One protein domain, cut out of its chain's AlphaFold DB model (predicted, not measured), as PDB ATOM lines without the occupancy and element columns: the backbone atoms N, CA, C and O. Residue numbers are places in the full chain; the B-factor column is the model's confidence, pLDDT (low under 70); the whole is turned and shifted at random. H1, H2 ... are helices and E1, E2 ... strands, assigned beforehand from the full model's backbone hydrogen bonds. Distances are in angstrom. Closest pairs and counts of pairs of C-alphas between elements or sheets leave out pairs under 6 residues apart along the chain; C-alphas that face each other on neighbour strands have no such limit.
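What this domain is: This is residues 63 to 92, 121 to 146 and 194 to 313 of the 626 residues of an uncharacterized protein of Naematelia encephala (UniProt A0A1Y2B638). A twisted sheet of four strands forms the core, with the long helix H2 slanting over E3 and E1 on one face, H1 and H3 packed on H2, H5 on the opposite face, and H6 crossing E1 and E5 and packed on H5. A small two-stranded sheet of E2 and E6 lies to one side of the large sheet, with E2 next to E1 where Leu 70 and Ile 76 come close and H4 beside it, while the link from E4 to E5, residues 236 to 249, makes a long arm with C-alphas 16 to 33 A from the mean of all C-alphas. The printed part has 176 residues with six named helices and six named strands, in the order E1, E2, E3, H1, H2, H3, E4, E5, H4, E6, H5, H6. The large sheet is mixed, in the order E3, E1, E5, E4; the small one is antiparallel, and the class is mixed, helices and strands. The whole is compact, with a radius of gyration of the C-alphas of 16.1 A and spans of 54 by 39 by 32 A.

How they stand to each other: Look first at E1, residues 63 to 70, and E5, residues 250 to 258: they are parallel inner strands at 24 degrees, with N 66 and O 253 within hydrogen-bond range at 2.9 A. The edge strand E3, residues 87 to 89, is antiparallel to E1, with N 88 and O 65 at 2.8 A. At the other edge, E4, residues 233 to 235, forms a hairpin with E5; N 235 and O 250 are 2.8 A apart. From edge to edge the strands' lines turn by 68 degrees. Find H2, residues 194 to 216, on the sheet at a height of 9.2 A; it lies over E3 and E1, slantwise at 40 degrees to E1 on the local plane. H2 is the hub. Its residues 197 to 204 touch H1, residues 129 to 142, the same way at 35.2 degrees, a tilt only just steep; the closest C-alphas are those of Ala 130 and Val 197, 5.0 A apart. H3, residues 221 to 224, touches H2, with the C-alphas of Ala 212 and Ile 222 closest at 5.3 A. H4, residues 262 to 270, and H2 only just touch, only at their ends, with 3 pairs of C-alphas within 8 A; Leu 215 and Leu 268 have the closest C-alphas, 6.9 A apart. H5, residues 278 to 289, is on the large sheet on the opposite face from H2, over none of its strands. H6, residues 293 to 309, is on this sheet at a height of 7.0 A and touches H5, opposite ways at a steep tilt of 51 degrees; the C-alphas of His 286 and Leu 293 are closest, at 5.8 A. In the small sheet, E2, residues 76 to 79, and E6, residues 273 to 276, are antiparallel, with N 78 and O 274 at 2.8 A. Each O i to N i+4 pair is within hydrogen-bond range in H2, H4 and H5, against 9 of 10 in H1 and 12 of 13 in H6; H3 is too short for such a pair.

Where its parts are: Find C-alpha 63 at (275.813, 210.316, 257.680), where E1 begins its 22.3 A. E5 runs 26.2 A from C-alpha 250 at (280.852, 207.302, 256.852). H2 measures 32.4 A, H1 20.5 A and H5 15.7 A; H6 runs 24.4 A to C-alpha 309 at (267.591, 214.431, 232.752).

The domain as a whole: The C-alphas of Ser 145 and Asn 242, the two farthest apart, are 54.1 A apart. Residues 93 to 120 and 147 to 193 are not printed; the gaps between C-alphas are 14.8 A and 23.3 A. The long link is residues 236 to 249. Confidence is under 70 at residues 91 to 92, 121 to 122, 144 to 146, 194 to 195 and 246 to 247.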
ATOM      1  N   VAL A  63     276.628 209.996 258.846       84.19
ATOM      2  CA  VAL A  63     275.813 210.316 257.680       84.19
ATOM      3  C   VAL A  63     275.723 211.833 257.600       84.19
ATOM      4  O   VAL A  63     275.244 212.489 258.530       84.19
ATOM      5  N   VAL A  64     276.238 212.399 256.518       89.75
ATOM      6  CA  VAL A  64     276.291 213.844 256.295       89.75
ATOM      7  C   VAL A  64     275.431 214.183 255.085       89.75
ATOM      8  O   VAL A  64     275.432 213.449 254.101       89.75
ATOM      9  N   VAL A  65     274.700 215.293 255.157       93.56
ATOM     10  CA  VAL A  65     273.981 215.877 254.018       93.56
ATOM     11  C   VAL A  65     274.867 216.949 253.400       93.56
ATOM     12  O   VAL A  65     275.288 217.869 254.104       93.56
ATOM     13  N   ALA A  66     275.146 216.851 252.106       95.38
ATOM     14  CA  ALA A  66     275.764 217.914 251.317       95.38
ATOM     15  C   ALA A  66     274.738 218.555 250.383       95.38
ATOM     16  O   ALA A  66     273.888 217.860 249.839       95.38
ATOM     17  N   ALA A  67     274.851 219.862 250.157       96.06
ATOM     18  CA  ALA A  67     274.147 220.545 249.077       96.06
ATOM     19  C   ALA A  67     275.082 220.712 247.875       96.06
ATOM     20  O   ALA A  67     276.206 221.190 248.021       96.06
ATOM     21  N   VAL A  68     274.609 220.335 246.691       96.81
ATOM     22  CA  VAL A  68     275.312 220.480 245.414       96.81
ATOM     23  C   VAL A  68     274.471 221.377 244.524       96.81
ATOM     24  O   VAL A  68     273.448 220.957 243.981       96.81
ATOM     25  N   PHE A  69     274.879 222.639 244.407       96.38
ATOM     26  CA  PHE A  69     274.219 223.585 243.515       96.38
ATOM     27  C   PHE A  69     275.048 223.750 242.250       96.38
ATOM     28  O   PHE A  69     276.225 224.102 242.327       96.38
ATOM     29  N   LEU A  70     274.418 223.494 241.107       96.56
ATOM     30  CA  LEU A  70     275.021 223.641 239.790       96.56
ATOM     31  C   LEU A  70     274.610 224.971 239.168       96.56
ATOM     32  O   LEU A  70     273.429 225.326 239.146       96.56
ATOM     33  N   ASP A  71     275.594 225.697 238.659       95.62
ATOM     34  CA  ASP A  71     275.402 226.905 237.857       95.62
ATOM     35  C   ASP A  71     274.985 226.562 236.414       95.62
ATOM     36  O   ASP A  71     275.000 225.401 236.003       95.62
ATOM     37  N   ALA A  72     274.672 227.570 235.598       93.44
ATOM     38  CA  ALA A  72     274.441 227.396 234.161       93.44
ATOM     39  C   ALA A  72     275.688 226.886 233.413       93.44
ATOM     40  O   ALA A  72     275.557 226.230 232.388       93.44
ATOM     41  N   GLN A  73     276.891 227.166 233.933       94.31
ATOM     42  CA  GLN A  73     278.169 226.669 233.400       94.31
ATOM     43  C   GLN A  73     278.653 225.377 234.081       94.31
ATOM     44  O   GLN A  73     279.847 225.094 234.062       94.31
ATOM     45  N   ASP A  74     277.769 224.639 234.757       94.56
ATOM     46  CA  ASP A  74     278.072 223.340 235.388       94.56
ATOM     47  C   ASP A  74     279.151 223.374 236.480       94.56
ATOM     48  O   ASP A  74     279.711 222.354 236.878       94.56
ATOM     49  N   ARG A  75     279.406 224.565 237.019       96.25
ATOM     50  CA  ARG A  75     280.263 224.762 238.187       96.25
ATOM     51  C   ARG A  75     279.479 224.465 239.456       96.25
ATOM     52  O   ARG A  75     278.287 224.766 239.540       96.25
ATOM     53  N   ILE A  76     280.165 223.927 240.454       97.25
ATOM     54  CA  ILE A  76     279.582 223.490 241.718       97.25
ATOM     55  C   ILE A  76     279.810 224.551 242.793       97.25
ATOM     56  O   ILE A  76     280.920 225.060 242.962       97.25
ATOM     57  N   LEU A  77     278.762 224.869 243.549       97.06
ATOM     58  CA  LEU A  77     278.842 225.765 244.698       97.06
ATOM     59  C   LEU A  77     279.703 225.166 245.820       97.06
ATOM     60  O   LEU A  77     279.419 224.083 246.335       97.06
ATOM     61  N   VAL A  78     280.704 225.921 246.257       97.19
ATOM     62  CA  VAL A  78     281.564 225.601 247.397       97.19
ATOM     63  C   VAL A  78     281.685 226.789 248.345       97.19
ATOM     64  O   VAL A  78     281.474 227.944 247.973       97.19
ATOM     65  N   ASN A  79     282.033 226.511 249.597       95.50
ATOM     66  CA  ASN A  79     282.396 227.548 250.555       95.50
ATOM     67  C   ASN A  79     283.726 228.202 250.138       95.50
ATOM     68  O   ASN A  79     284.704 227.493 249.899       95.50
ATOM     69  N   SER A  80     283.782 229.533 250.085       92.62
ATOM     70  CA  SER A  80     284.991 230.277 249.697       92.62
ATOM     71  C   SER A  80     286.186 230.044 250.623       92.62
ATOM     72  O   SER A  80     287.321 230.083 250.157       92.62
ATOM     73  N   THR A  81     285.955 229.773 251.914       89.38
ATOM     74  CA  THR A  81     287.048 229.587 252.885       89.38
ATOM     75  C   THR A  81     287.691 228.209 252.781       89.38
ATOM     76  O   THR A  81     288.905 228.074 252.923       89.38
ATOM     77  N   ASP A  82     286.869 227.188 252.537       87.06
ATOM     78  CA  ASP A  82     287.265 225.788 252.696       87.06
ATOM     79  C   ASP A  82     287.363 225.050 251.353       87.06
ATOM     80  O   ASP A  82     287.952 223.972 251.292       87.06
ATOM     81  N   GLY A  83     286.764 225.587 250.283       90.06
ATOM     82  CA  GLY A  83     286.656 224.924 248.978       90.06
ATOM     83  C   GLY A  83     285.786 223.659 248.994       90.06
ATOM     84  O   GLY A  83     285.815 222.870 248.052       90.06
ATOM     85  N   LEU A  84     285.029 223.438 250.072       91.50
ATOM     86  CA  LEU A  84     284.185 222.263 250.270       91.50
ATOM     87  C   LEU A  84     282.721 222.561 249.977       91.50
ATOM     88  O   LEU A  84     282.263 223.700 250.095       91.50
ATOM     89  N   LEU A  85     281.980 221.499 249.662       94.69
ATOM     90  CA  LEU A  85     280.527 221.553 249.576       94.69
ATOM     91  C   LEU A  85     279.934 222.045 250.909       94.69
ATOM     92  O   LEU A  85     280.449 221.701 251.980       94.69
ATOM     93  N   PRO A  86     278.835 222.809 250.882       94.25
ATOM     94  CA  PRO A  86     278.052 223.091 252.076       94.25
ATOM     95  C   PRO A  86     277.512 221.783 252.670       94.25
ATOM     96  O   PRO A  86     276.708 221.091 252.045       94.25
ATOM     97  N   MET A  87     277.962 221.431 253.877       92.81
ATOM     98  CA  MET A  87     277.650 220.155 254.531       92.81
ATOM     99  C   MET A  87     277.026 220.358 255.917       92.81
ATOM    100  O   MET A  87     277.424 221.251 256.671       92.81
ATOM    101  N   CYS A  88     276.088 219.486 256.288       90.38
ATOM    102  CA  CYS A  88     275.499 219.419 257.624       90.38
ATOM    103  C   CYS A  88     275.398 217.967 258.113       90.38
ATOM    104  O   CYS A  88     274.973 217.075 257.385       90.38
ATOM    105  N   ASP A  89     275.810 217.724 259.355       87.69
ATOM    106  CA  ASP A  89     275.864 216.388 259.954       87.69
ATOM    107  C   ASP A  89     274.537 216.026 260.633       87.69
ATOM    108  O   ASP A  89     274.122 216.711 261.573       87.69
ATOM    109  N   ILE A  90     273.934 214.911 260.204       82.19
ATOM    110  CA  ILE A  90     272.632 214.418 260.679       82.19
ATOM    111  C   ILE A  90     272.675 214.043 262.168       82.19
ATOM    112  O   ILE A  90     271.695 214.223 262.893       82.19
ATOM    113  N   ALA A  91     273.815 213.558 262.664       65.62
ATOM    114  CA  ALA A  91     273.933 213.053 264.030       65.62
ATOM    115  C   ALA A  91     274.419 214.085 265.054       65.62
ATOM    116  O   ALA A  91     274.340 213.848 266.261       65.62
ATOM    117  N   SER A  92     274.907 215.245 264.609       54.69
ATOM    118  CA  SER A  92     275.459 216.267 265.511       54.69
ATOM    119  C   SER A  92     274.418 216.966 266.398       54.69
ATOM    120  O   SER A  92     274.783 217.625 267.368       54.69
ATOM    121  N   GLY A 121     274.325 203.023 263.563       55.25
ATOM    122  CA  GLY A 121     274.612 201.636 263.150       55.25
ATOM    123  C   GLY A 121     273.917 201.248 261.840       55.25
ATOM    124  O   GLY A 121     274.016 200.108 261.405       55.25
ATOM    125  N   MET A 122     273.147 202.174 261.264       67.25
ATOM    126  CA  MET A 122     272.385 201.961 260.045       67.25
ATOM    127  C   MET A 122     273.285 202.283 258.853       67.25
ATOM    128  O   MET A 122     273.497 203.454 258.542       67.25
ATOM    129  N   ASP A 123     273.823 201.247 258.213       71.56
ATOM    130  CA  ASP A 123     274.442 201.386 256.899       71.56
ATOM    131  C   ASP A 123     273.323 201.734 255.910       71.56
ATOM    132  O   ASP A 123     272.512 200.878 255.549       71.56
ATOM    133  N   LEU A 124     273.209 203.010 255.516       83.00
ATOM    134  CA  LEU A 124     272.235 203.380 254.494       83.00
ATOM    135  C   LEU A 124     272.688 202.783 253.169       83.00
ATOM    136  O   LEU A 124     273.727 203.154 252.627       83.00
ATOM    137  N   THR A 125     271.890 201.872 252.642       87.75
ATOM    138  CA  THR A 125     271.975 201.445 251.251       87.75
ATOM    139  C   THR A 125     270.965 202.239 250.429       87.75
ATOM    140  O   THR A 125     270.003 202.797 250.963       87.75
ATOM    141  N   THR A 126     271.166 202.299 249.116       87.50
ATOM    142  CA  THR A 126     270.238 202.968 248.187       87.50
ATOM    143  C   THR A 126     268.847 202.320 248.188       87.50
ATOM    144  O   THR A 126     267.853 202.998 247.944       87.50
ATOM    145  N   GLY A 127     268.761 201.026 248.525       85.56
ATOM    146  CA  GLY A 127     267.505 200.289 248.694       85.56
ATOM    147  C   GLY A 127     266.862 200.429 250.076       85.56
ATOM    148  O   GLY A 127     265.733 199.983 250.261       85.56
ATOM    149  N   HIS A 128     267.540 201.044 251.052       89.44
ATOM    150  CA  HIS A 128     267.033 201.136 252.418       89.44
ATOM    151  C   HIS A 128     265.831 202.093 252.505       89.44
ATOM    152  O   HIS A 128     265.907 203.253 252.102       89.44
ATOM    153  N   ASP A 129     264.753 201.662 253.169       89.38
ATOM    154  CA  ASP A 129     263.516 202.444 253.352       89.38
ATOM    155  C   ASP A 129     263.717 203.868 253.900       89.38
ATOM    156  O   ASP A 129     262.980 204.786 253.537       89.38
ATOM    157  N   ALA A 130     264.718 204.084 254.763       90.88
ATOM    158  CA  ALA A 130     265.054 205.398 255.301       90.88
ATOM    159  C   ALA A 130     265.527 206.361 254.209       90.88
ATOM    160  O   ALA A 130     265.126 207.524 254.197       90.88
ATOM    161  N   PHE A 131     266.350 205.861 253.287       93.00
ATOM    162  CA  PHE A 131     266.843 206.624 252.151       93.00
ATOM    163  C   PHE A 131     265.716 206.915 251.160       93.00
ATOM    164  O   PHE A 131     265.510 208.065 250.787       93.00
ATOM    165  N   VAL A 132     264.915 205.901 250.820       93.25
ATOM    166  CA  VAL A 132     263.758 206.042 249.919       93.25
ATOM    167  C   VAL A 132     262.735 207.042 250.477       93.25
ATOM    168  O   VAL A 132     262.236 207.909 249.757       93.25
ATOM    169  N   SER A 133     262.462 206.986 251.781       93.00
ATOM    170  CA  SER A 133     261.566 207.932 252.455       93.00
ATOM    171  C   SER A 133     262.144 209.349 252.500       93.00
ATOM    172  O   SER A 133     261.412 210.319 252.304       93.00
ATOM    173  N   ALA A 134     263.458 209.490 252.714       93.81
ATOM    174  CA  ALA A 134     264.140 210.783 252.668       93.81
ATOM    175  C   ALA A 134     264.130 211.377 251.255       93.81
ATOM    176  O   ALA A 134     263.950 212.586 251.103       93.81
ATOM    177  N   LEU A 135     264.240 210.532 250.225       94.56
ATOM    178  CA  LEU A 135     264.095 210.939 248.835       94.56
ATOM    179  C   LEU A 135     262.702 211.523 248.603       94.56
ATOM    180  O   LEU A 135     262.600 212.685 248.216       94.56
ATOM    181  N   ARG A 136     261.636 210.785 248.935       93.19
ATOM    182  CA  ARG A 136     260.248 211.279 248.817       93.19
ATOM    183  C   ARG A 136     260.033 212.592 249.568       93.19
ATOM    184  O   ARG A 136     259.431 213.524 249.041       93.19
ATOM    185  N   MET A 137     260.582 212.686 250.779       92.56
ATOM    186  CA  MET A 137     260.532 213.898 251.589       92.56
ATOM    187  C   MET A 137     261.237 215.081 250.912       92.56
ATOM    188  O   MET A 137     260.721 216.192 250.937       92.56
ATOM    189  N   SER A 138     262.388 214.862 250.277       94.06
ATOM    190  CA  SER A 138     263.094 215.931 249.561       94.06
ATOM    191  C   SER A 138     262.324 216.434 248.333       94.06
ATOM    192  O   SER A 138     262.297 217.633 248.061       94.06
ATOM    193  N   TRP A 139     261.628 215.540 247.622       91.56
ATOM    194  CA  TRP A 139     260.786 215.903 246.481       91.56
ATOM    195  C   TRP A 139     259.554 216.710 246.899       91.56
ATOM    196  O   TRP A 139     259.194 217.674 246.219       91.56
ATOM    197  N   SER A 140     258.940 216.386 248.042       90.44
ATOM    198  CA  SER A 140     257.786 217.141 248.543       90.44
ATOM    199  C   SER A 140     258.143 218.572 248.963       90.44
ATOM    200  O   SER A 140     257.287 219.453 248.901       90.44
ATOM    201  N   TRP A 141     259.409 218.864 249.293       89.69
ATOM    202  CA  TRP A 141     259.861 220.242 249.527       89.69
ATOM    203  C   TRP A 141     259.791 221.102 248.264       89.69
ATOM    204  O   TRP A 141     259.485 222.292 248.350       89.69
ATOM    205  N   ARG A 142     260.056 220.516 247.089       86.25
ATOM    206  CA  ARG A 142     259.979 221.212 245.796       86.25
ATOM    207  C   ARG A 142     258.529 221.476 245.386       86.25
ATOM    208  O   ARG A 142     258.251 222.490 244.751       86.25
ATOM    209  N   GLN A 143     257.622 220.564 245.733       80.56
ATOM    210  CA  GLN A 143     256.214 220.609 245.349       80.56
ATOM    211  C   GLN A 143     255.316 220.428 246.578       80.56
ATOM    212  O   GLN A 143     254.903 219.307 246.876       80.56
ATOM    213  N   PRO A 144     254.948 221.517 247.276       69.00
ATOM    214  CA  PRO A 144     254.058 221.425 248.434       69.00
ATOM    215  C   PRO A 144     252.661 220.878 248.083       69.00
ATOM    216  O   PRO A 144     251.948 220.411 248.965       69.00
ATOM    217  N   SER A 145     252.261 220.867 246.803       62.97
ATOM    218  CA  SER A 145     251.021 220.210 246.365       62.97
ATOM    219  C   SER A 145     251.088 218.679 246.426       62.97
ATOM    220  O   SER A 145     250.048 218.027 246.446       62.97
ATOM    221  N   LEU A 146     252.279 218.075 246.458       58.41
ATOM    222  CA  LEU A 146     252.444 216.618 246.452       58.41
ATOM    223  C   LEU A 146     251.976 215.993 247.779       58.41
ATOM    224  O   LEU A 146     251.378 214.920 247.768       58.41
ATOM    225  N   ARG A 194     261.541 200.555 262.657       57.72
ATOM    226  CA  ARG A 194     260.665 201.707 262.342       57.72
ATOM    227  C   ARG A 194     261.009 202.968 263.149       57.72
ATOM    228  O   ARG A 194     260.868 204.096 262.663       57.72
ATOM    229  N   LEU A 195     261.482 202.794 264.385       58.09
ATOM    230  CA  LEU A 195     261.916 203.902 265.238       58.09
ATOM    231  C   LEU A 195     263.251 204.507 264.775       58.09
ATOM    232  O   LEU A 195     263.470 205.694 265.008       58.09
ATOM    233  N   SER A 196     264.125 203.747 264.101       76.44
ATOM    234  CA  SER A 196     265.358 204.303 263.522       76.44
ATOM    235  C   SER A 196     265.082 205.113 262.253       76.44
ATOM    236  O   SER A 196     265.633 206.204 262.120       76.44
ATOM    237  N   VAL A 197     264.171 204.657 261.384       84.12
ATOM    238  CA  VAL A 197     263.791 205.369 260.146       84.12
ATOM    239  C   VAL A 197     263.170 206.735 260.445       84.12
ATOM    240  O   VAL A 197     263.598 207.750 259.908       84.12
ATOM    241  N   THR A 198     262.183 206.791 261.340       84.75
ATOM    242  CA  THR A 198     261.509 208.056 261.694       84.75
ATOM    243  C   THR A 198     262.459 209.063 262.341       84.75
ATOM    244  O   THR A 198     262.465 210.228 261.948       84.75
ATOM    245  N   LYS A 199     263.316 208.610 263.266       86.06
ATOM    246  CA  LYS A 199     264.384 209.442 263.842       86.06
ATOM    247  C   LYS A 199     265.359 209.924 262.773       86.06
ATOM    248  O   LYS A 199     265.771 211.080 262.811       86.06
ATOM    249  N   PHE A 200     265.733 209.065 261.827       87.94
ATOM    250  CA  PHE A 200     266.586 209.456 260.710       87.94
ATOM    251  C   PHE A 200     265.933 210.560 259.874       87.94
ATOM    252  O   PHE A 200     266.572 211.579 259.640       87.94
ATOM    253  N   LEU A 201     264.664 210.406 259.490       91.00
ATOM    254  CA  LEU A 201     263.934 211.392 258.687       91.00
ATOM    255  C   LEU A 201     263.793 212.738 259.398       91.00
ATOM    256  O   LEU A 201     264.023 213.781 258.793       91.00
ATOM    257  N   GLU A 202     263.483 212.725 260.694       90.44
ATOM    258  CA  GLU A 202     263.424 213.940 261.508       90.44
ATOM    259  C   GLU A 202     264.780 214.662 261.517       90.44
ATOM    260  O   GLU A 202     264.869 215.859 261.241       90.44
ATOM    261  N   ARG A 203     265.868 213.924 261.764       89.06
ATOM    262  CA  ARG A 203     267.224 214.486 261.778       89.06
ATOM    263  C   ARG A 203     267.675 214.949 260.397       89.06
ATOM    264  O   ARG A 203     268.337 215.983 260.297       89.06
ATOM    265  N   PHE A 204     267.316 214.219 259.349       92.44
ATOM    266  CA  PHE A 204     267.568 214.580 257.961       92.44
ATOM    267  C   PHE A 204     266.872 215.896 257.611       92.44
ATOM    268  O   PHE A 204     267.516 216.805 257.088       92.44
ATOM    269  N   ALA A 205     265.600 216.049 257.979       92.50
ATOM    270  CA  ALA A 205     264.832 217.259 257.727       92.50
ATOM    271  C   ALA A 205     265.355 218.463 258.522       92.50
ATOM    272  O   ALA A 205     265.523 219.540 257.955       92.50
ATOM    273  N   LEU A 206     265.693 218.280 259.804       91.56
ATOM    274  CA  LEU A 206     266.311 219.326 260.628       91.56
ATOM    275  C   LEU A 206     267.665 219.771 260.062       91.56
ATOM    276  O   LEU A 206     267.935 220.966 259.962       91.56
ATOM    277  N   SER A 207     268.507 218.819 259.654       91.94
ATOM    278  CA  SER A 207     269.831 219.112 259.088       91.94
ATOM    279  C   SER A 207     269.726 219.801 257.731       91.94
ATOM    280  O   SER A 207     270.465 220.745 257.458       91.94
ATOM    281  N   SER A 208     268.768 219.378 256.907       93.81
ATOM    282  CA  SER A 208     268.453 220.015 255.627       93.81
ATOM    283  C   SER A 208     267.912 221.431 255.835       93.81
ATOM    284  O   SER A 208     268.369 222.361 255.183       93.81
ATOM    285  N   GLY A 209     267.026 221.642 256.812       92.44
ATOM    286  CA  GLY A 209     266.536 222.971 257.188       92.44
ATOM    287  C   GLY A 209     267.653 223.908 257.656       92.44
ATOM    288  O   GLY A 209     267.723 225.052 257.217       92.44
ATOM    289  N   GLN A 210     268.591 223.417 258.471       92.12
ATOM    290  CA  GLN A 210     269.769 224.191 258.882       92.12
ATOM    291  C   GLN A 210     270.689 224.524 257.704       92.12
ATOM    292  O   GLN A 210     271.210 225.637 257.623       92.12
ATOM    293  N   LEU A 211     270.887 223.575 256.788       92.38
ATOM    294  CA  LEU A 211     271.673 223.790 255.578       92.38
ATOM    295  C   LEU A 211     271.012 224.841 254.674       92.38
ATOM    296  O   LEU A 211     271.684 225.765 254.218       92.38
ATOM    297  N   ALA A 212     269.690 224.767 254.503       93.31
ATOM    298  CA  ALA A 212     268.904 225.761 253.782       93.31
ATOM    299  C   ALA A 212     268.979 227.146 254.442       93.31
ATOM    300  O   ALA A 212     269.196 228.136 253.748       93.31
ATOM    301  N   ALA A 213     268.876 227.228 255.771       92.19
ATOM    302  CA  ALA A 213     269.002 228.487 256.502       92.19
ATOM    303  C   ALA A 213     270.395 229.116 256.327       92.19
ATOM    304  O   ALA A 213     270.495 230.330 256.174       92.19
ATOM    305  N   ARG A 214     271.466 228.308 256.282       91.81
ATOM    306  CA  ARG A 214     272.834 228.795 256.021       91.81
ATOM    307  C   ARG A 214     273.032 229.290 254.590       91.81
ATOM    308  O   ARG A 214     273.718 230.286 254.397       91.81
ATOM    309  N   LEU A 215     272.456 228.606 253.602       91.44
ATOM    310  CA  LEU A 215     272.619 228.957 252.186       91.44
ATOM    311  C   LEU A 215     271.728 230.134 251.775       91.44
ATOM    312  O   LEU A 215     272.169 231.076 251.123       91.44
ATOM    313  N   ILE A 216     270.463 230.107 252.179       88.88
ATOM    314  CA  ILE A 216     269.438 231.031 251.682       88.88
ATOM    315  C   ILE A 216     269.179 232.161 252.687       88.88
ATOM    316  O   ILE A 216     268.700 233.223 252.306       88.88
ATOM    317  N   GLY A 217     269.551 232.005 253.958       85.00
ATOM    318  CA  GLY A 217     269.315 233.014 255.001       85.00
ATOM    319  C   GLY A 217     267.871 233.050 255.515       85.00
ATOM    320  O   GLY A 217     267.577 233.760 256.472       85.00
ATOM    321  N   THR A 218     266.966 232.264 254.923       83.38
ATOM    322  CA  THR A 218     265.560 232.159 255.333       83.38
ATOM    323  C   THR A 218     265.265 230.778 255.910       83.38
ATOM    324  O   THR A 218     265.566 229.771 255.266       83.38
ATOM    325  N   GLN A 219     264.593 230.716 257.062       73.81
ATOM    326  CA  GLN A 219     264.193 229.449 257.700       73.81
ATOM    327  C   GLN A 219     263.216 228.624 256.837       73.81
ATOM    328  O   GLN A 219     263.242 227.399 256.872       73.81
ATOM    329  N   ASN A 220     262.426 229.277 255.978       76.06
ATOM    330  CA  ASN A 220     261.489 228.615 255.057       76.06
ATOM    331  C   ASN A 220     262.124 228.234 253.704       76.06
ATOM    332  O   ASN A 220     261.422 227.901 252.754       76.06
ATOM    333  N   GLY A 221     263.455 228.288 253.597       80.75
ATOM    334  CA  GLY A 221     264.185 228.056 252.349       80.75
ATOM    335  C   GLY A 221     264.333 226.588 251.939       80.75
ATOM    336  O   GLY A 221     265.007 226.314 250.953       80.75
ATOM    337  N   ILE A 222     263.752 225.625 252.662       88.38
ATOM    338  CA  ILE A 222     263.988 224.194 252.393       88.38
ATOM    339  C   ILE A 222     263.535 223.763 250.987       88.38
ATOM    340  O   ILE A 222     264.190 222.938 250.357       88.38
ATOM    341  N   SER A 223     262.501 224.406 250.438       88.88
ATOM    342  CA  SER A 223     262.019 224.189 249.064       88.88
ATOM    343  C   SER A 223     263.044 224.547 247.984       88.88
ATOM    344  O   SER A 223     262.971 224.064 246.856       88.88
ATOM    345  N   ARG A 224     264.027 225.381 248.331       88.25
ATOM    346  CA  ARG A 224     265.118 225.821 247.457       88.25
ATOM    347  C   ARG A 224     266.389 224.983 247.626       88.25
ATOM    348  O   ARG A 224     267.359 225.222 246.916       88.25
ATOM    349  N   LEU A 225     266.423 224.000 248.525       90.38
ATOM    350  CA  LEU A 225     267.625 223.190 248.750       90.38
ATOM    351  C   LEU A 225     267.853 222.132 247.658       90.38
ATOM    352  O   LEU A 225     268.975 221.677 247.473       90.38
ATOM    353  N   GLY A 226     266.810 221.767 246.912       91.31
ATOM    354  CA  GLY A 226     266.888 220.736 245.881       91.31
ATOM    355  C   GLY A 226     266.328 219.399 246.329       91.31
ATOM    356  O   GLY A 226     265.541 219.316 247.268       91.31
ATOM    357  N   VAL A 227     266.728 218.360 245.608       93.75
ATOM    358  CA  VAL A 227     266.186 217.009 245.722       93.75
ATOM    359  C   VAL A 227     267.319 216.031 246.024       93.75
ATOM    360  O   VAL A 227     268.449 216.235 245.587       93.75
ATOM    361  N   LEU A 228     267.027 214.980 246.787       95.31
ATOM    362  CA  LEU A 228     267.995 213.949 247.140       95.31
ATOM    363  C   LEU A 228     268.432 213.154 245.904       95.31
ATOM    364  O   LEU A 228     267.603 212.574 245.201       95.31
ATOM    365  N   TYR A 229     269.742 213.126 245.684       95.25
ATOM    366  CA  TYR A 229     270.398 212.267 244.711       95.25
ATOM    367  C   TYR A 229     270.297 210.804 245.125       95.25
ATOM    368  O   TYR A 229     270.196 210.491 246.308       95.25
ATOM    369  N   ASP A 230     270.334 209.905 244.154       92.25
ATOM    370  CA  ASP A 230     269.993 208.500 244.326       92.25
ATOM    371  C   ASP A 230     271.158 207.608 244.770       92.25
ATOM    372  O   ASP A 230     270.921 206.518 245.291       92.25
ATOM    373  N   GLN A 231     272.400 208.073 244.626       92.44
ATOM    374  CA  GLN A 231     273.577 207.374 245.133       92.44
ATOM    375  C   GLN A 231     274.097 207.976 246.438       92.44
ATOM    376  O   GLN A 231     273.995 209.175 246.718       92.44
ATOM    377  N   ILE A 232     274.727 207.106 247.223       92.56
ATOM    378  CA  ILE A 232     275.345 207.432 248.502       92.56
ATOM    379  C   ILE A 232     276.856 207.336 248.321       92.56
ATOM    380  O   ILE A 232     277.375 206.280 247.964       92.56
ATOM    381  N   LEU A 233     277.581 208.419 248.605       92.25
ATOM    382  CA  LEU A 233     279.038 208.381 248.580       92.25
ATOM    383  C   LEU A 233     279.561 207.858 249.918       92.25
ATOM    384  O   LEU A 233     279.408 208.494 250.961       92.25
ATOM    385  N   THR A 234     280.226 206.710 249.891       89.81
ATOM    386  CA  THR A 234     280.908 206.162 251.065       89.81
ATOM    387  C   THR A 234     282.235 206.887 251.295       89.81
ATOM    388  O   THR A 234     283.023 207.138 250.381       89.81
ATOM    389  N   THR A 235     282.483 207.267 252.545       87.50
ATOM    390  CA  THR A 235     283.610 208.111 252.959       87.50
ATOM    391  C   THR A 235     284.464 207.447 254.031       87.50
ATOM    392  O   THR A 235     284.054 206.503 254.715       87.50
ATOM    393  N   GLY A 236     285.684 207.965 254.202       79.56
ATOM    394  CA  GLY A 236     286.572 207.529 255.273       79.56
ATOM    395  C   GLY A 236     287.085 206.104 255.095       79.56
ATOM    396  O   GLY A 236     287.175 205.382 256.088       79.56
ATOM    397  N   TRP A 237     287.429 205.726 253.864       75.56
ATOM    398  CA  TRP A 237     288.022 204.433 253.539       75.56
ATOM    399  C   TRP A 237     289.301 204.219 254.354       75.56
ATOM    400  O   TRP A 237     290.244 205.014 254.295       75.56
ATOM    401  N   VAL A 238     289.329 203.156 255.161       73.31
ATOM    402  CA  VAL A 238     290.522 202.749 255.909       73.31
ATOM    403  C   VAL A 238     290.908 201.346 255.479       73.31
ATOM    404  O   VAL A 238     290.167 200.399 255.730       73.31
ATOM    405  N   LYS A 239     292.089 201.225 254.859       76.62
ATOM    406  CA  LYS A 239     292.738 199.933 254.628       76.62
ATOM    407  C   LYS A 239     293.027 199.294 255.981       76.62
ATOM    408  O   LYS A 239     293.667 199.914 256.836       76.62
ATOM    409  N   LEU A 240     292.515 198.090 256.196       77.75
ATOM    410  CA  LEU A 240     292.876 197.291 257.357       77.75
ATOM    411  C   LEU A 240     294.342 196.865 257.196       77.75
ATOM    412  O   LEU A 240     294.738 196.384 256.144       77.75
ATOM    413  N   ASN A 241     295.166 197.041 258.232       70.75
ATOM    414  CA  ASN A 241     296.621 196.832 258.132       70.75
ATOM    415  C   ASN A 241     297.039 195.404 257.720       70.75
ATOM    416  O   ASN A 241     298.195 195.208 257.359       70.75
ATOM    417  N   ASN A 242     296.121 194.430 257.763       77.94
ATOM    418  CA  ASN A 242     296.390 193.014 257.504       77.94
ATOM    419  C   ASN A 242     295.491 192.396 256.415       77.94
ATOM    420  O   ASN A 242     295.535 191.184 256.216       77.94
ATOM    421  N   SER A 243     294.667 193.183 255.719       74.44
ATOM    422  CA  SER A 243     293.851 192.696 254.603       74.44
ATOM    423  C   SER A 243     293.753 193.754 253.507       74.44
ATOM    424  O   SER A 243     293.805 194.951 253.772       74.44
ATOM    425  N   ASN A 244     293.556 193.321 252.261       72.50
ATOM    426  CA  ASN A 244     293.184 194.229 251.166       72.50
ATOM    427  C   ASN A 244     291.757 194.784 251.323       72.50
ATOM    428  O   ASN A 244     291.277 195.495 250.445       72.50
ATOM    429  N   ASP A 245     291.088 194.456 252.429       70.38
ATOM    430  CA  ASP A 245     289.737 194.889 252.717       70.38
ATOM    431  C   ASP A 245     289.743 196.315 253.278       70.38
ATOM    432  O   ASP A 245     290.557 196.703 254.131       70.38
ATOM    433  N   THR A 246     288.834 197.122 252.758       68.25
ATOM    434  CA  THR A 246     288.719 198.534 253.086       68.25
ATOM    435  C   THR A 246     287.381 198.774 253.747       68.25
ATOM    436  O   THR A 246     286.336 198.690 253.110       68.25
ATOM    437  N   VAL A 247     287.411 199.139 255.024       65.56
ATOM    438  CA  VAL A 247     286.186 199.450 255.759       65.56
ATOM    439  C   VAL A 247     285.868 200.924 255.550       65.56
ATOM    440  O   VAL A 247     286.657 201.800 255.933       65.56
ATOM    441  N   SER A 248     284.721 201.197 254.929       70.69
ATOM    442  CA  SER A 248     284.154 202.544 254.885       70.69
ATOM    443  C   SER A 248     283.637 202.916 256.275       70.69
ATOM    444  O   SER A 248     283.221 202.054 257.049       70.69
ATOM    445  N   LYS A 249     283.750 204.190 256.655       72.38
ATOM    446  CA  LYS A 249     283.355 204.625 258.000       72.38
ATOM    447  C   LYS A 249     282.132 205.534 257.978       72.38
ATOM    448  O   LYS A 249     281.422 205.559 258.975       72.38
ATOM    449  N   GLY A 250     281.896 206.282 256.903       83.25
ATOM    450  CA  GLY A 250     280.852 207.302 256.852       83.25
ATOM    451  C   GLY A 250     280.156 207.341 255.505       83.25
ATOM    452  O   GLY A 250     280.627 206.752 254.536       83.25
ATOM    453  N   GLN A 251     279.051 208.072 255.436       89.12
ATOM    454  CA  GLN A 251     278.217 208.157 254.242       89.12
ATOM    455  C   GLN A 251     277.843 209.612 253.979       89.12
ATOM    456  O   GLN A 251     277.556 210.375 254.901       89.12
ATOM    457  N   LEU A 252     277.874 210.009 252.717       91.44
ATOM    458  CA  LEU A 252     277.516 211.339 252.261       91.44
ATOM    459  C   LEU A 252     276.352 211.217 251.284       91.44
ATOM    460  O   LEU A 252     276.448 210.499 250.289       91.44
ATOM    461  N   ILE A 253     275.264 211.919 251.584       94.62
ATOM    462  CA  ILE A 253     274.097 212.032 250.709       94.62
ATOM    463  C   ILE A 253     274.009 213.452 250.158       94.62
ATOM    464  O   ILE A 253     274.362 214.411 250.851       94.62
ATOM    465  N   PHE A 254     273.555 213.589 248.915       96.06
ATOM    466  CA  PHE A 254     273.581 214.862 248.195       96.06
ATOM    467  C   PHE A 254     272.172 215.376 247.944       96.06
ATOM    468  O   PHE A 254     271.334 214.663 247.409       96.06
ATOM    469  N   LEU A 255     271.926 216.629 248.298       96.56
ATOM    470  CA  LEU A 255     270.776 217.400 247.852       96.56
ATOM    471  C   LEU A 255     271.221 218.247 246.676       96.56
ATOM    472  O   LEU A 255     272.123 219.074 246.813       96.56
ATOM    473  N   VAL A 256     270.616 218.019 245.522       95.81
ATOM    474  CA  VAL A 256     271.105 218.559 244.264       95.81
ATOM    475  C   VAL A 256     270.053 219.462 243.639       95.81
ATOM    476  O   VAL A 256     268.850 219.181 243.663       95.81
ATOM    477  N   ARG A 257     270.516 220.590 243.100       93.94
ATOM    478  CA  ARG A 257     269.687 221.571 242.403       93.94
ATOM    479  C   ARG A 257     270.507 222.319 241.360       93.94
ATOM    480  O   ARG A 257     271.646 222.695 241.618       93.94
ATOM    481  N   ARG A 258     269.889 222.645 240.224       93.75
ATOM    482  CA  ARG A 258     270.423 223.634 239.277       93.75
ATOM    483  C   ARG A 258     269.863 225.026 239.592       93.75
ATOM    484  O   ARG A 258     268.652 225.189 239.769       93.75
ATOM    485  N   ILE A 259     270.736 226.024 239.674       93.62
ATOM    486  CA  ILE A 259     270.360 227.426 239.885       93.62
ATOM    487  C   ILE A 259     269.983 228.029 238.536       93.62
ATOM    488  O   ILE A 259     270.769 228.014 237.596       93.62
ATOM    489  N   ALA A 260     268.761 228.554 238.447       87.81
ATOM    490  CA  ALA A 260     268.246 229.163 237.221       87.81
ATOM    491  C   ALA A 260     268.376 230.695 237.206       87.81
ATOM    492  O   ALA A 260     268.402 231.292 236.136       87.81
ATOM    493  N   SER A 261     268.435 231.344 238.376       92.44
ATOM    494  CA  SER A 261     268.393 232.806 238.492       92.44
ATOM    495  C   SER A 261     269.763 233.395 238.818       92.44
ATOM    496  O   SER A 261     270.382 233.009 239.811       92.44
ATOM    497  N   ALA A 262     270.201 234.384 238.034       93.38
ATOM    498  CA  ALA A 262     271.431 235.135 238.300       93.38
ATOM    499  C   ALA A 262     271.390 235.850 239.664       93.38
ATOM    500  O   ALA A 262     272.376 235.835 240.393       93.38
ATOM    501  N   ALA A 263     270.222 236.363 240.066       93.19
ATOM    502  CA  ALA A 263     270.051 237.022 241.361       93.19
ATOM    503  C   ALA A 263     270.289 236.071 242.550       93.19
ATOM    504  O   ALA A 263     270.822 236.479 243.577       93.19
ATOM    505  N   GLU A 264     269.921 234.791 242.415       92.44
ATOM    506  CA  GLU A 264     270.194 233.777 243.445       92.44
ATOM    507  C   GLU A 264     271.695 233.474 243.540       92.44
ATOM    508  O   GLU A 264     272.230 233.292 244.633       92.44
ATOM    509  N   ARG A 265     272.394 233.471 242.403       93.75
ATOM    510  CA  ARG A 265     273.848 233.314 242.361       93.75
ATOM    511  C   ARG A 265     274.573 234.487 243.031       93.75
ATOM    512  O   ARG A 265     275.525 234.242 243.770       93.75
ATOM    513  N   ASP A 266     274.116 235.718 242.818       94.31
ATOM    514  CA  ASP A 266     274.704 236.905 243.450       94.31
ATOM    515  C   ASP A 266     274.465 236.924 244.971       94.31
ATOM    516  O   ASP A 266     275.375 237.241 245.738       94.31
ATOM    517  N   ASP A 267     273.284 236.491 245.431       93.69
ATOM    518  CA  ASP A 267     272.982 236.327 246.863       93.69
ATOM    519  C   ASP A 267     273.879 235.263 247.528       93.69
ATOM    520  O   ASP A 267     274.388 235.458 248.634       93.69
ATOM    521  N   LEU A 268     274.148 234.149 246.839       94.50
ATOM    522  CA  LEU A 268     275.087 233.131 247.325       94.50
ATOM    523  C   LEU A 268     276.530 233.654 247.375       94.50
ATOM    524  O   LEU A 268     277.248 233.373 248.338       94.50
ATOM    525  N   ALA A 269     276.939 234.458 246.389       94.50
ATOM    526  CA  ALA A 269     278.247 235.110 246.385       94.50
ATOM    527  C   ALA A 269     278.409 236.081 247.565       94.50
ATOM    528  O   ALA A 269     279.433 236.053 248.252       94.50
ATOM    529  N   ALA A 270     277.372 236.868 247.875       95.00
ATOM    530  CA  ALA A 270     277.353 237.772 249.028       95.00
ATOM    531  C   ALA A 270     277.499 237.040 250.378       95.00
ATOM    532  O   ALA A 270     277.979 237.615 251.354       95.00
ATOM    533  N   LYS A 271     277.136 235.752 250.436       93.19
ATOM    534  CA  LYS A 271     277.244 234.889 251.625       93.19
ATOM    535  C   LYS A 271     278.554 234.100 251.707       93.19
ATOM    536  O   LYS A 271     278.657 233.183 252.520       93.19
ATOM    537  N   ASN A 272     279.567 234.476 250.922       95.25
ATOM    538  CA  ASN A 272     280.879 233.825 250.855       95.25
ATOM    539  C   ASN A 272     280.860 232.424 250.220       95.25
ATOM    540  O   ASN A 272     281.722 231.595 250.530       95.25
ATOM    541  N   PHE A 273     279.921 232.146 249.316       96.56
ATOM    542  CA  PHE A 273     279.973 230.950 248.476       96.56
ATOM    543  C   PHE A 273     280.472 231.294 247.072       96.56
ATOM    544  O   PHE A 273     280.160 232.345 246.525       96.56
ATOM    545  N   ILE A 274     281.256 230.402 246.474       96.44
ATOM    546  CA  ILE A 274     281.800 230.573 245.123       96.44
ATOM    547  C   ILE A 274     281.509 229.332 244.285       96.44
ATOM    548  O   ILE A 274     281.386 228.232 244.815       96.44
ATOM    549  N   PHE A 275     281.411 229.500 242.970       97.19
ATOM    550  CA  PHE A 275     281.245 228.386 242.041       97.19
ATOM    551  C   PHE A 275     282.608 227.939 241.523       97.19
ATOM    552  O   PHE A 275     283.310 228.713 240.870       97.19
ATOM    553  N   ALA A 276     282.969 226.696 241.820       97.19
ATOM    554  CA  ALA A 276     284.229 226.079 241.431       97.19
ATOM    555  C   ALA A 276     284.011 224.977 240.390       97.19
ATOM    556  O   ALA A 276     282.922 224.423 240.256       97.19
ATOM    557  N   ASP A 277     285.070 224.661 239.651       96.56
ATOM    558  CA  ASP A 277     285.058 223.565 238.688       96.56
ATOM    559  C   ASP A 277     284.964 222.194 239.384       96.56
ATOM    560  O   ASP A 277     285.509 222.006 240.479       96.56
ATOM    561  N   SER A 278     284.299 221.230 238.745       95.06
ATOM    562  CA  SER A 278     284.029 219.902 239.315       95.06
ATOM    563  C   SER A 278     285.316 219.167 239.699       95.06
ATOM    564  O   SER A 278     285.378 218.562 240.771       95.06
ATOM    565  N   ALA A 279     286.385 219.311 238.908       95.50
ATOM    566  CA  ALA A 279     287.696 218.729 239.194       95.50
ATOM    567  C   ALA A 279     288.327 219.297 240.481       95.50
ATOM    568  O   ALA A 279     288.903 218.560 241.287       95.50
ATOM    569  N   SER A 280     288.171 220.603 240.721       95.25
ATOM    570  CA  SER A 280     288.679 221.267 241.932       95.25
ATOM    571  C   SER A 280     287.906 220.834 243.180       95.25
ATOM    572  O   SER A 280     288.494 220.603 244.245       95.25
ATOM    573  N   VAL A 281     286.586 220.666 243.044       95.44
ATOM    574  CA  VAL A 281     285.735 220.123 244.111       95.44
ATOM    575  C   VAL A 281     286.105 218.669 244.400       95.44
ATOM    576  O   VAL A 281     286.277 218.308 245.564       95.44
ATOM    577  N   ALA A 282     286.323 217.852 243.368       95.44
ATOM    578  CA  ALA A 282     286.725 216.456 243.518       95.44
ATOM    579  C   ALA A 282     288.057 216.315 244.272       95.44
ATOM    580  O   ALA A 282     288.149 215.526 245.214       95.44
ATOM    581  N   ALA A 283     289.062 217.133 243.941       94.88
ATOM    582  CA  ALA A 283     290.340 217.160 244.655       94.88
ATOM    583  C   ALA A 283     290.176 217.546 246.139       94.88
ATOM    584  O   ALA A 283     290.795 216.948 247.028       94.88
ATOM    585  N   SER A 284     289.300 218.511 246.426       92.31
ATOM    586  CA  SER A 284     289.013 218.972 247.792       92.31
ATOM    587  C   SER A 284     288.270 217.912 248.616       92.31
ATOM    588  O   SER A 284     288.613 217.673 249.783       92.31
ATOM    589  N   LEU A 285     287.303 217.217 248.005       91.12
ATOM    590  CA  LEU A 285     286.582 216.093 248.608       91.12
ATOM    591  C   LEU A 285     287.503 214.892 248.840       91.12
ATOM    592  O   LEU A 285     287.474 214.318 249.929       91.12
ATOM    593  N   HIS A 286     288.373 214.556 247.884       91.56
ATOM    594  CA  HIS A 286     289.378 213.501 248.029       91.56
ATOM    595  C   HIS A 286     290.261 213.751 249.259       91.56
ATOM    596  O   HIS A 286     290.369 212.900 250.147       91.56
ATOM    597  N   LYS A 287     290.820 214.963 249.361       90.19
ATOM    598  CA  LYS A 287     291.702 215.365 250.463       90.19
ATOM    599  C   LYS A 287     290.995 215.348 251.821       90.19
ATOM    600  O   LYS A 287     291.587 214.939 252.818       90.19
ATOM    601  N   THR A 288     289.739 215.785 251.869       86.94
ATOM    602  CA  THR A 288     289.024 215.995 253.137       86.94
ATOM    603  C   THR A 288     288.292 214.745 253.624       86.94
ATOM    604  O   THR A 288     288.316 214.440 254.818       86.94
ATOM    605  N   LEU A 289     287.647 214.011 252.715       85.75
ATOM    606  CA  LEU A 289     286.818 212.844 253.029       85.75
ATOM    607  C   LEU A 289     287.562 211.514 252.865       85.75
ATOM    608  O   LEU A 289     287.030 210.471 253.253       85.75
ATOM    609  N   SER A 290     288.793 211.545 252.340       86.12
ATOM    610  CA  SER A 290     289.601 210.348 252.071       86.12
ATOM    611  C   SER A 290     288.869 209.351 251.160       86.12
ATOM    612  O   SER A 290     288.880 208.148 251.416       86.12
ATOM    613  N   VAL A 291     288.186 209.860 250.131       87.06
ATOM    614  CA  VAL A 291     287.508 209.059 249.098       87.06
ATOM    615  C   VAL A 291     288.393 209.015 247.856       87.06
ATOM    616  O   VAL A 291     288.885 210.074 247.475       87.06
ATOM    617  N   PRO A 292     288.628 207.856 247.220       89.94
ATOM    618  CA  PRO A 292     289.398 207.777 245.978       89.94
ATOM    619  C   PRO A 292     288.849 208.712 244.894       89.94
ATOM    620  O   PRO A 292     287.639 208.780 244.690       89.94
ATOM    621  N   LEU A 293     289.738 209.426 244.194       91.69
ATOM    622  CA  LEU A 293     289.344 210.373 243.143       91.69
ATOM    623  C   LEU A 293     288.549 209.680 242.020       91.69
ATOM    624  O   LEU A 293     287.596 210.258 241.505       91.69
ATOM    625  N   GLU A 294     288.895 208.422 241.735       91.88
ATOM    626  CA  GLU A 294     288.248 207.539 240.755       91.88
ATOM    627  C   GLU A 294     286.744 207.362 240.985       91.88
ATOM    628  O   GLU A 294     286.013 207.147 240.030       91.88
ATOM    629  N   HIS A 295     286.258 207.494 242.224       90.50
ATOM    630  CA  HIS A 295     284.827 207.401 242.523       90.50
ATOM    631  C   HIS A 295     284.130 208.764 242.546       90.50
ATOM    632  O   HIS A 295     282.933 208.843 242.295       90.50
ATOM    633  N   ILE A 296     284.849 209.847 242.857       93.38
ATOM    634  CA  ILE A 296     284.243 211.179 243.022       93.38
ATOM    635  C   ILE A 296     283.977 211.835 241.671       93.38
ATOM    636  O   ILE A 296     282.921 212.431 241.489       93.38
ATOM    637  N   VAL A 297     284.928 211.753 240.739       94.50
ATOM    638  CA  VAL A 297     284.787 212.370 239.412       94.50
ATOM    639  C   VAL A 297     283.557 211.836 238.667       94.50
ATOM    640  O   VAL A 297     282.691 212.654 238.354       94.50
ATOM    641  N   PRO A 298     283.391 210.510 238.467       93.81
ATOM    642  CA  PRO A 298     282.212 209.998 237.778       93.81
ATOM    643  C   PRO A 298     280.928 210.292 238.548       93.81
ATOM    644  O   PRO A 298     279.912 210.546 237.919       93.81
ATOM    645  N   LEU A 299     280.961 210.320 239.886       93.94
ATOM    646  CA  LEU A 299     279.807 210.690 240.706       93.94
ATOM    647  C   LEU A 299     279.365 212.139 240.457       93.94
ATOM    648  O   LEU A 299     278.175 212.395 240.335       93.94
ATOM    649  N   LEU A 300     280.291 213.101 240.393       95.25
ATOM    650  CA  LEU A 300     279.942 214.505 240.146       95.25
ATOM    651  C   LEU A 300     279.416 214.726 238.721       95.25
ATOM    652  O   LEU A 300     278.515 215.543 238.528       95.25
ATOM    653  N   GLU A 301     279.942 213.992 237.740       94.56
ATOM    654  CA  GLU A 301     279.405 213.972 236.374       94.56
ATOM    655  C   GLU A 301     277.993 213.373 236.333       94.56
ATOM    656  O   GLU A 301     277.101 213.933 235.706       94.56
ATOM    657  N   ASP A 302     277.765 212.291 237.070       93.25
ATOM    658  CA  ASP A 302     276.469 211.614 237.188       93.25
ATOM    659  C   ASP A 302     275.423 212.490 237.904       93.25
ATOM    660  O   ASP A 302     274.264 212.567 237.514       93.25
ATOM    661  N   VAL A 303     275.847 213.256 238.912       94.12
ATOM    662  CA  VAL A 303     275.008 214.264 239.578       94.12
ATOM    663  C   VAL A 303     274.589 215.378 238.607       94.12
ATOM    664  O   VAL A 303     273.470 215.900 238.701       94.12
ATOM    665  N   ARG A 304     275.466 215.745 237.665       93.38
ATOM    666  CA  ARG A 304     275.157 216.711 236.604       93.38
ATOM    667  C   ARG A 304     274.142 216.135 235.619       93.38
ATOM    668  O   ARG A 304     273.118 216.780 235.402       93.38
ATOM    669  N   THR A 305     274.373 214.937 235.078       92.38
ATOM    670  CA  THR A 305     273.426 214.302 234.141       92.38
ATOM    671  C   THR A 305     272.065 214.075 234.797       92.38
ATOM    672  O   THR A 305     271.030 214.366 234.198       92.38
ATOM    673  N   TRP A 306     272.042 213.691 236.074       92.56
ATOM    674  CA  TRP A 306     270.812 213.542 236.848       92.56
ATOM    675  C   TRP A 306     270.017 214.848 236.983       92.56
ATOM    676  O   TRP A 306     268.789 214.838 236.858       92.56
ATOM    677  N   CYS A 307     270.688 215.986 237.194       90.25
ATOM    678  CA  CYS A 307     270.022 217.292 237.239       90.25
ATOM    679  C   CYS A 307     269.371 217.685 235.919       90.25
ATOM    680  O   CYS A 307     268.348 218.376 235.928       90.25
ATOM    681  N   ASP A 308     269.976 217.290 234.807       87.50
ATOM    682  CA  ASP A 308     269.516 217.686 233.483       87.50
ATOM    683  C   ASP A 308     268.426 216.747 232.965       87.50
ATOM    684  O   ASP A 308     267.429 217.232 232.434       87.50
ATOM    685  N   GLY A 309     268.559 215.437 233.191       82.38
ATOM    686  CA  GLY A 309     267.591 214.431 232.752       82.38
ATOM    687  C   GLY A 309     266.466 214.182 233.757       82.38
ATOM    688  O   GLY A 309     265.294 214.429 233.487       82.38
ATOM    689  N   THR A 310     266.804 213.702 234.956       78.69
ATOM    690  CA  THR A 310     265.808 213.162 235.903       78.69
ATOM    691  C   THR A 310     264.893 214.243 236.493       78.69
ATOM    692  O   THR A 310     263.711 214.011 236.744       78.69
ATOM    693  N   VAL A 311     265.415 215.453 236.697       77.25
ATOM    694  CA  VAL A 311     264.670 216.572 237.307       77.25
ATOM    695  C   VAL A 311     263.753 217.289 236.302       77.25
ATOM    696  O   VAL A 311     262.796 217.952 236.729       77.25
ATOM    697  N   ARG A 312     264.033 217.162 234.996       73.25
ATOM    698  CA  ARG A 312     263.305 217.772 233.872       73.25
ATOM    699  C   ARG A 312     262.738 216.682 232.965       73.25
ATOM    700  O   ARG A 312     263.213 216.458 231.859       73.25
ATOM    701  N   ASN A 313     261.720 215.978 233.447       73.19
ATOM    702  CA  ASN A 313     261.023 215.028 232.593       73.19
ATOM    703  C   ASN A 313     260.100 215.792 231.630       73.19
ATOM    704  O   ASN A 313     259.376 216.689 232.046       73.19
TER     705      ASN A 313